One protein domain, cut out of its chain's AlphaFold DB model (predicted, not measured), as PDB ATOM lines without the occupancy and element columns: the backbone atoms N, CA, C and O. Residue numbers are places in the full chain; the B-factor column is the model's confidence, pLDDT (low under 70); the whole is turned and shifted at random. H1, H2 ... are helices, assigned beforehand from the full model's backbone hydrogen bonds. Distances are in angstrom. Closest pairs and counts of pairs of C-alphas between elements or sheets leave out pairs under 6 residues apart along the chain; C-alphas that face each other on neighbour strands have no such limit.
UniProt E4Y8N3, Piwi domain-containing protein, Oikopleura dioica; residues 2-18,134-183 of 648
ATOM      1  N   ARG A   2     -10.456  52.089  37.734       35.44
ATOM      2  CA  ARG A   2     -10.193  52.835  39.003       35.44
ATOM      3  C   ARG A   2      -9.715  52.026  40.244       35.44
ATOM      4  O   ARG A   2      -9.614  52.595  41.324       35.44
ATOM      5  N   LYS A   3      -9.479  50.707  40.147       37.38
ATOM      6  CA  LYS A   3      -9.169  49.823  41.305       37.38
ATOM      7  C   LYS A   3      -7.723  49.307  41.377       37.38
ATOM      8  O   LYS A   3      -7.352  48.747  42.404       37.38
ATOM      9  N   PHE A   4      -6.915  49.509  40.340       43.62
ATOM     10  CA  PHE A   4      -5.478  49.229  40.360       43.62
ATOM     11  C   PHE A   4      -4.778  50.575  40.592       43.62
ATOM     12  O   PHE A   4      -5.059  51.508  39.859       43.62
ATOM     13  N   LEU A   5      -3.931  50.821  41.586       49.91
ATOM     14  CA  LEU A   5      -3.276  49.950  42.532       49.91
ATOM     15  C   LEU A   5      -3.214  50.657  43.911       49.91
ATOM     16  O   LEU A   5      -2.796  51.805  44.017       49.91
ATOM     17  N   ARG A   6      -3.649  50.000  44.991       51.62
ATOM     18  CA  ARG A   6      -3.637  50.586  46.352       51.62
ATOM     19  C   ARG A   6      -2.275  50.509  47.051       51.62
ATOM     20  O   ARG A   6      -2.121  51.091  48.120       51.62
ATOM     21  N   ASN A   7      -1.314  49.807  46.457       59.56
ATOM     22  CA  ASN A   7      -0.007  49.582  47.058       59.56
ATOM     23  C   ASN A   7       1.010  50.591  46.506       59.56
ATOM     24  O   ASN A   7       1.015  50.828  45.294       59.56
ATOM     25  N   PRO A   8       1.863  51.183  47.359       74.31
ATOM     26  CA  PRO A   8       2.968  52.016  46.905       74.31
ATOM     27  C   PRO A   8       3.914  51.193  46.020       74.31
ATOM     28  O   PRO A   8       4.193  50.034  46.314       74.31
ATOM     29  N   ALA A   9       4.401  51.800  44.938       80.38
ATOM     30  CA  ALA A   9       5.306  51.164  43.987       80.38
ATOM     31  C   ALA A   9       6.626  51.938  43.899       80.38
ATOM     32  O   ALA A   9       6.636  53.171  43.886       80.38
ATOM     33  N   VAL A  10       7.736  51.210  43.790       85.75
ATOM     34  CA  VAL A  10       9.061  51.781  43.526       85.75
ATOM     35  C   VAL A  10       9.309  51.742  42.020       85.75
ATOM     36  O   VAL A  10       9.269  50.683  41.401       85.75
ATOM     37  N   ILE A  11       9.558  52.901  41.407       86.75
ATOM     38  CA  ILE A  11       9.880  52.986  39.977       86.75
ATOM     39  C   ILE A  11      11.402  53.028  39.832       86.75
ATOM     40  O   ILE A  11      12.022  54.033  40.183       86.75
ATOM     41  N   HIS A  12      11.989  51.969  39.268       87.06
ATOM     42  CA  HIS A  12      13.434  51.852  39.054       87.06
ATOM     43  C   HIS A  12      13.803  51.928  37.552       87.06
ATOM     44  O   HIS A  12      13.891  50.904  36.871       87.06
ATOM     45  N   PRO A  13      14.000  53.131  36.974       82.50
ATOM     46  CA  PRO A  13      14.300  53.265  35.552       82.50
ATOM     47  C   PRO A  13      15.784  53.017  35.244       82.50
ATOM     48  O   PRO A  13      16.667  53.612  35.859       82.50
ATOM     49  N   LEU A  14      16.071  52.251  34.188       86.56
ATOM     50  CA  LEU A  14      17.407  52.225  33.584       86.56
ATOM     51  C   LEU A  14      17.670  53.534  32.826       86.56
ATOM     52  O   LEU A  14      16.835  53.962  32.018       86.56
ATOM     53  N   SER A  15      18.833  54.155  33.037       84.75
ATOM     54  CA  SER A  15      19.247  55.383  32.346       84.75
ATOM     55  C   SER A  15      20.709  55.321  31.908       84.75
ATOM     56  O   SER A  15      21.513  54.616  32.504       84.75
ATOM     57  N   TYR A  16      21.035  56.068  30.853       84.81
ATOM     58  CA  TYR A  16      22.385  56.162  30.299       84.81
ATOM     59  C   TYR A  16      22.845  57.612  30.385       84.81
ATOM     60  O   TYR A  16      22.065  58.537  30.147       84.81
ATOM     61  N   GLY A  17      24.116  57.813  30.714       84.88
ATOM     62  CA  GLY A  17      24.737  59.127  30.769       84.88
ATOM     63  C   GLY A  17      26.127  59.082  30.158       84.88
ATOM     64  O   GLY A  17      26.837  58.093  30.300       84.88
ATOM     65  N   MET A  18      26.512  60.164  29.487       86.12
ATOM     66  CA  MET A  18      27.895  60.359  29.072       86.12
ATOM     67  C   MET A  18      28.678  61.006  30.203       86.12
ATOM     68  O   MET A  18      28.233  61.990  30.803       86.12
ATOM     69  N   SER A 134      28.800  66.551  21.084       72.00
ATOM     70  CA  SER A 134      28.747  66.693  19.631       72.00
ATOM     71  C   SER A 134      27.510  65.998  19.043       72.00
ATOM     72  O   SER A 134      26.822  65.218  19.709       72.00
ATOM     73  N   ALA A 135      27.177  66.299  17.785       72.44
ATOM     74  CA  ALA A 135      26.079  65.614  17.105       72.44
ATOM     75  C   ALA A 135      26.350  64.104  16.972       72.44
ATOM     76  O   ALA A 135      25.436  63.306  17.178       72.44
ATOM     77  N   ASP A 136      27.599  63.725  16.707       73.94
ATOM     78  CA  ASP A 136      28.006  62.330  16.551       73.94
ATOM     79  C   ASP A 136      27.980  61.579  17.883       73.94
ATOM     80  O   ASP A 136      27.433  60.477  17.951       73.94
ATOM     81  N   ASP A 137      28.438  62.203  18.969       79.25
ATOM     82  CA  ASP A 137      28.335  61.640  20.321       79.25
ATOM     83  C   ASP A 137      26.879  61.386  20.722       79.25
ATOM     84  O   ASP A 137      26.553  60.347  21.296       79.25
ATOM     85  N   LYS A 138      25.964  62.306  20.380       80.06
ATOM     86  CA  LYS A 138      24.523  62.096  20.602       80.06
ATOM     87  C   LYS A 138      24.021  60.882  19.827       80.06
ATOM     88  O   LYS A 138      23.248  60.103  20.377       80.06
ATOM     89  N   VAL A 139      24.449  60.702  18.575       81.12
ATOM     90  CA  VAL A 139      24.086  59.524  17.768       81.12
ATOM     91  C   VAL A 139      24.627  58.244  18.403       81.12
ATOM     92  O   VAL A 139      23.894  57.258  18.488       81.12
ATOM     93  N   GLN A 140      25.869  58.249  18.887       83.38
ATOM     94  CA  GLN A 140      26.457  57.099  19.578       83.38
ATOM     95  C   GLN A 140      25.719  56.778  20.881       83.38
ATOM     96  O   GLN A 140      25.361  55.623  21.097       83.38
ATOM     97  N   LEU A 141      25.400  57.783  21.705       85.50
ATOM     98  CA  LEU A 141      24.612  57.607  22.928       85.50
ATOM     99  C   LEU A 141      23.219  57.038  22.629       85.50
ATOM    100  O   LEU A 141      22.745  56.152  23.341       85.50
ATOM    101  N   ILE A 142      22.562  57.515  21.568       84.00
ATOM    102  CA  ILE A 142      21.267  56.982  21.126       84.00
ATOM    103  C   ILE A 142      21.411  55.513  20.731       84.00
ATOM    104  O   ILE A 142      20.631  54.690  21.195       84.00
ATOM    105  N   ARG A 143      22.420  55.157  19.926       83.12
ATOM    106  CA  ARG A 143      22.662  53.762  19.522       83.12
ATOM    107  C   ARG A 143      22.969  52.858  20.713       83.12
ATOM    108  O   ARG A 143      22.441  51.759  20.772       83.12
ATOM    109  N   ALA A 144      23.768  53.333  21.665       81.69
ATOM    110  CA  ALA A 144      24.136  52.581  22.861       81.69
ATOM    111  C   ALA A 144      22.970  52.386  23.845       81.69
ATOM    112  O   ALA A 144      22.978  51.437  24.618       81.69
ATOM    113  N   SER A 145      21.975  53.280  23.834       83.50
ATOM    114  CA  SER A 145      20.818  53.226  24.742       83.50
ATOM    115  C   SER A 145      19.538  52.669  24.104       83.50
ATOM    116  O   SER A 145      18.563  52.397  24.818       83.50
ATOM    117  N   ALA A 146      19.520  52.506  22.777       84.38
ATOM    118  CA  ALA A 146      18.408  51.954  22.013       84.38
ATOM    119  C   ALA A 146      18.392  50.423  22.111       84.38
ATOM    120  O   ALA A 146      18.935  49.720  21.267       84.38
ATOM    121  N   GLU A 147      17.734  49.916  23.149       88.56
ATOM    122  CA  GLU A 147      17.614  48.480  23.413       88.56
ATOM    123  C   GLU A 147      16.170  48.003  23.253       88.56
ATOM    124  O   GLU A 147      15.231  48.723  23.618       88.56
ATOM    125  N   ALA A 148      15.994  46.783  22.734       91.12
ATOM    126  CA  ALA A 148      14.695  46.118  22.658       91.12
ATOM    127  C   ALA A 148      14.086  45.932  24.058       91.12
ATOM    128  O   ALA A 148      14.807  45.821  25.055       91.12
ATOM    129  N   ALA A 149      12.756  45.910  24.136       92.56
ATOM    130  CA  ALA A 149      12.031  45.923  25.402       92.56
ATOM    131  C   ALA A 149      12.386  44.735  26.321       92.56
ATOM    132  O   ALA A 149      12.686  44.996  27.487       92.56
ATOM    133  N   PRO A 150      12.482  43.477  25.835       93.75
ATOM    134  CA  PRO A 150      12.850  42.343  26.689       93.75
ATOM    135  C   PRO A 150      14.275  42.441  27.249       93.75
ATOM    136  O   PRO A 150      14.508  42.141  28.417       93.75
ATOM    137  N   ILE A 151      15.227  42.942  26.452       93.50
ATOM    138  CA  ILE A 151      16.616  43.154  26.896       93.50
ATOM    139  C   ILE A 151      16.651  44.204  28.008       93.50
ATOM    140  O   ILE A 151      17.285  44.004  29.044       93.50
ATOM    141  N   ARG A 152      15.933  45.318  27.818       92.69
ATOM    142  CA  ARG A 152      15.847  46.368  28.834       92.69
ATOM    143  C   ARG A 152      15.182  45.859  30.111       92.69
ATOM    144  O   ARG A 152      15.634  46.211  31.197       92.69
ATOM    145  N   GLN A 153      14.124  45.061  29.985       93.88
ATOM    146  CA  GLN A 153      13.430  44.449  31.118       93.88
ATOM    147  C   GLN A 153      14.374  43.554  31.923       93.88
ATOM    148  O   GLN A 153      14.453  43.721  33.136       93.88
ATOM    149  N   ALA A 154      15.134  42.680  31.257       94.06
ATOM    150  CA  ALA A 154      16.101  41.798  31.908       94.06
ATOM    151  C   ALA A 154      17.178  42.582  32.673       94.06
ATOM    152  O   ALA A 154      17.442  42.280  33.831       94.06
ATOM    153  N   LYS A 155      17.732  43.649  32.083       94.19
ATOM    154  CA  LYS A 155      18.710  44.513  32.769       94.19
ATOM    155  C   LYS A 155      18.127  45.247  33.973       94.19
ATOM    156  O   LYS A 155      18.801  45.407  34.981       94.19
ATOM    157  N   ILE A 156      16.889  45.741  33.865       93.56
ATOM    158  CA  ILE A 156      16.209  46.371  35.006       93.56
ATOM    159  C   ILE A 156      16.018  45.341  36.120       93.56
ATOM    160  O   ILE A 156      16.291  45.660  37.273       93.56
ATOM    161  N   GLN A 157      15.593  44.126  35.772       93.94
ATOM    162  CA  GLN A 157      15.397  43.040  36.724       93.94
ATOM    163  C   GLN A 157      16.710  42.662  37.424       93.94
ATOM    164  O   GLN A 157      16.737  42.607  38.647       93.94
ATOM    165  N   GLU A 158      17.807  42.519  36.679       94.56
ATOM    166  CA  GLU A 158      19.144  42.257  37.230       94.56
ATOM    167  C   GLU A 158      19.585  43.350  38.218       94.56
ATOM    168  O   GLU A 158      20.115  43.049  39.286       94.56
ATOM    169  N   ILE A 159      19.343  44.627  37.904       92.81
ATOM    170  CA  ILE A 159      19.679  45.731  38.816       92.81
ATOM    171  C   ILE A 159      18.823  45.675  40.086       92.81
ATOM    172  O   ILE A 159      19.349  45.843  41.179       92.81
ATOM    173  N   VAL A 160      17.517  45.433  39.953       93.06
ATOM    174  CA  VAL A 160      16.583  45.350  41.089       93.06
ATOM    175  C   VAL A 160      16.901  44.155  41.992       93.06
ATOM    176  O   VAL A 160      16.810  44.269  43.213       93.06
ATOM    177  N   GLU A 161      17.299  43.020  41.417       93.12
ATOM    178  CA  GLU A 161      17.708  41.827  42.164       93.12
ATOM    179  C   GLU A 161      18.946  42.086  43.025       93.12
ATOM    180  O   GLU A 161      18.975  41.664  44.184       93.12
ATOM    181  N   ASN A 162      19.901  42.850  42.491       92.25
ATOM    182  CA  ASN A 162      21.170  43.189  43.137       92.25
ATOM    183  C   ASN A 162      21.141  44.495  43.958       92.25
ATOM    184  O   ASN A 162      22.184  44.931  44.443       92.25
ATOM    185  N   GLU A 163      19.986  45.148  44.111       91.62
ATOM    186  CA  GLU A 163      19.872  46.384  44.892       91.62
ATOM    187  C   GLU A 163      19.861  46.076  46.398       91.62
ATOM    188  O   GLU A 163      18.834  45.711  46.975       91.62
ATOM    189  N   GLU A 164      21.019  46.255  47.036       90.62
ATOM    190  CA  GLU A 164      21.234  46.009  48.468       90.62
ATOM    191  C   GLU A 164      20.309  46.849  49.359       90.62
ATOM    192  O   GLU A 164      19.942  46.418  50.454       90.62
ATOM    193  N   LEU A 165      19.882  48.038  48.905       89.56
ATOM    194  CA  LEU A 165      18.962  48.878  49.671       89.56
ATOM    195  C   LEU A 165      17.638  48.158  49.955       89.56
ATOM    196  O   LEU A 165      17.079  48.343  51.038       89.56
ATOM    197  N   PHE A 166      17.145  47.340  49.019       90.19
ATOM    198  CA  PHE A 166      15.860  46.644  49.144       90.19
ATOM    199  C   PHE A 166      15.864  45.548  50.210       90.19
ATOM    200  O   PHE A 166      14.804  45.262  50.765       90.19
ATOM    201  N   ASP A 167      17.042  45.026  50.558       89.12
ATOM    202  CA  ASP A 167      17.229  44.038  51.626       89.12
ATOM    203  C   ASP A 167      17.847  44.656  52.895       89.12
ATOM    204  O   ASP A 167      18.216  43.947  53.830       89.12
ATOM    205  N   SER A 168      17.994  45.983  52.944       91.81
ATOM    206  CA  SER A 168      18.715  46.650  54.026       91.81
ATOM    207  C   SER A 168      17.938  46.689  55.348       91.81
ATOM    208  O   SER A 168      16.720  46.914  55.393       91.81
ATOM    209  N   ASP A 169      18.680  46.615  56.458       92.25
ATOM    210  CA  ASP A 169      18.153  46.859  57.810       92.25
ATOM    211  C   ASP A 169      17.511  48.247  57.934       92.25
ATOM    212  O   ASP A 169      16.593  48.445  58.729       92.25
ATOM    213  N   MET A 170      17.965  49.212  57.123       93.62
ATOM    214  CA  MET A 170      17.396  50.555  57.080       93.62
ATOM    215  C   MET A 170      15.916  50.511  56.691       93.62
ATOM    216  O   MET A 170      15.093  51.020  57.445       93.62
ATOM    217  N   LEU A 171      15.559  49.912  55.548       91.62
ATOM    218  CA  LEU A 171      14.155  49.831  55.122       91.62
ATOM    219  C   LEU A 171      13.319  48.996  56.095       91.62
ATOM    220  O   LEU A 171      12.210  49.399  56.456       91.62
ATOM    221  N   SER A 172      13.892  47.896  56.589       90.69
ATOM    222  CA  SER A 172      13.254  47.029  57.583       90.69
ATOM    223  C   SER A 172      12.927  47.775  58.882       90.69
ATOM    224  O   SER A 172      11.839  47.602  59.429       90.69
ATOM    225  N   ALA A 173      13.802  48.678  59.344       94.00
ATOM    226  CA  ALA A 173      13.560  49.519  60.521       94.00
ATOM    227  C   ALA A 173      12.396  50.513  60.333       94.00
ATOM    228  O   ALA A 173      11.749  50.888  61.311       94.00
ATOM    229  N   PHE A 174      12.093  50.910  59.092       93.25
ATOM    230  CA  PHE A 174      10.900  51.696  58.751       93.25
ATOM    231  C   PHE A 174       9.658  50.826  58.478       93.25
ATOM    232  O   PHE A 174       8.607  51.364  58.131       93.25
ATOM    233  N   GLY A 175       9.754  49.500  58.626       91.31
ATOM    234  CA  GLY A 175       8.671  48.563  58.314       91.31
ATOM    235  C   GLY A 175       8.370  48.455  56.815       91.31
ATOM    236  O   GLY A 175       7.259  48.085  56.442       91.31
ATOM    237  N   ILE A 176       9.329  48.814  55.957       90.38
ATOM    238  CA  ILE A 176       9.189  48.779  54.499       90.38
ATOM    239  C   ILE A 176       9.804  47.482  53.978       90.38
ATOM    240  O   ILE A 176      10.972  47.200  54.225       90.38
ATOM    241  N   GLN A 177       9.023  46.728  53.208       89.06
ATOM    242  CA  GLN A 177       9.486  45.576  52.439       89.06
ATOM    243  C   GLN A 177       9.203  45.830  50.962       89.06
ATOM    244  O   GLN A 177       8.107  46.267  50.605       89.06
ATOM    245  N   VAL A 178      10.194  45.581  50.109       90.12
ATOM    246  CA  VAL A 178      10.092  45.806  48.665       90.12
ATOM    247  C   VAL A 178      10.008  44.457  47.963       90.12
ATOM    248  O   VAL A 178      10.921  43.643  48.067       90.12
ATOM    249  N   ASP A 179       8.920  44.222  47.232       90.12
ATOM    250  CA  ASP A 179       8.851  43.099  46.298       90.12
ATOM    251  C   ASP A 179       9.712  43.426  45.071       90.12
ATOM    252  O   ASP A 179       9.470  44.411  44.371       90.12
ATOM    253  N   LYS A 180      10.737  42.604  44.826       91.44
ATOM    254  CA  LYS A 180      11.661  42.741  43.691       91.44
ATOM    255  C   LYS A 180      11.045  42.273  42.366       91.44
ATOM    256  O   LYS A 180      11.676  42.394  41.314       91.44
ATOM    257  N   LYS A 181       9.826  41.727  42.384       90.56
ATOM    258  CA  LYS A 181       9.095  41.342  41.179       90.56
ATOM    259  C   LYS A 181       8.453  42.559  40.515       90.56
ATOM    260  O   LYS A 181       7.793  43.376  41.152       90.56
ATOM    261  N   ALA A 182       8.578  42.633  39.191       88.50
ATOM    262  CA  ALA A 182       7.863  43.623  38.399       88.50
ATOM    263  C   ALA A 182       6.339  43.527  38.603       88.50
ATOM    264  O   ALA A 182       5.755  42.441  38.640       88.50
ATOM    265  N   MET A 183       5.693  44.686  38.698       88.75
ATOM    266  CA  MET A 183       4.257  44.760  38.921       88.75
ATOM    267  C   MET A 183       3.457  44.459  37.649       88.75
ATOM    268  O   MET A 183       3.705  45.046  36.597       88.75
TER     269      MET A 183
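Overview. This is residues 2 to 18 and 134 to 183 of the 648 residues of the protein "Piwi domain-containing protein" of Oikopleura dioica (UniProt E4Y8N3). Four helices follow one another end to end in a wide arc, H1 at one end and the short H3 and H4 at the other, and the long stretch of residues 2 to 18, which holds no named element, crosses the hollow side of this arc like a string across a bow. After H4 the last residues, 174 to 183, fold back toward H2; the stretch of residues 2 to 18 passes through the middle, its C-alphas lying 3 to 25 A from the mean of the C-alphas, and no helix touches another. The printed part has 67 residues with four named helices in the order H1, H2, H3, H4 and no named strand; the class is all helix, though the helices hold 33 of the 67 residues, under half. The whole is only just loose, close to extended, with a radius of gyration of the C-alphas of 16.3 A and spans of 48 by 33 by 19 A.

Along the chain. The printed part begins with C-alpha 2 at (-10.193, 52.835, 39.003), and residues 2 to 18 hold no named element; their C-alphas lie 3 to 25 A from the mean of the C-alphas. After the cut, H1 is residues 135 to 145, 15.5 A from first to last C-alpha, with C-alpha 135 at (26.079, 65.614, 17.105). H2, the longest helix, is residues 149 to 161 and measures 18.2 A. H3 is residues 164 to 167, and H4 is residues 169 to 173, with C-alpha 173 at (13.560, 49.519, 60.521).

Arrangement. H1 and H2 are apart, with a tight link of 3 residues between them. H2 and H3 are only just apart, their closest C-alphas 8.2 A from each other, and their link of 2 residues is tight. H3 and H4 are close but not clearly touching; their closest C-alphas, those of Leu 165 and Leu 171, are 7.3 A apart, and the link of 1 residue is tight. H1 is apart from H3 and from H4, and H2 is apart from H4. In H1, H2 and H4 every O i to N i+4 pair is within hydrogen-bond range. H3 is too short for such a pair; its one O i to N i+3 pair is within range.

Size, cuts and confidence. The two C-alphas farthest apart, those of Asp 136 and Gly 175, are 48.0 A from each other. Residues 19 to 133 are not printed, and C-alphas 18 and 134 are 11.4 A apart across the cut. Residues 146 to 151, of which 149 to 151 belong to H2, stand free, and so do residues 169 to 175, of which 169 to 173 belong to H4. No link between the helices is long. The mean pLDDT of the printed part is 84.2, and residues 2 to 7 are under 70.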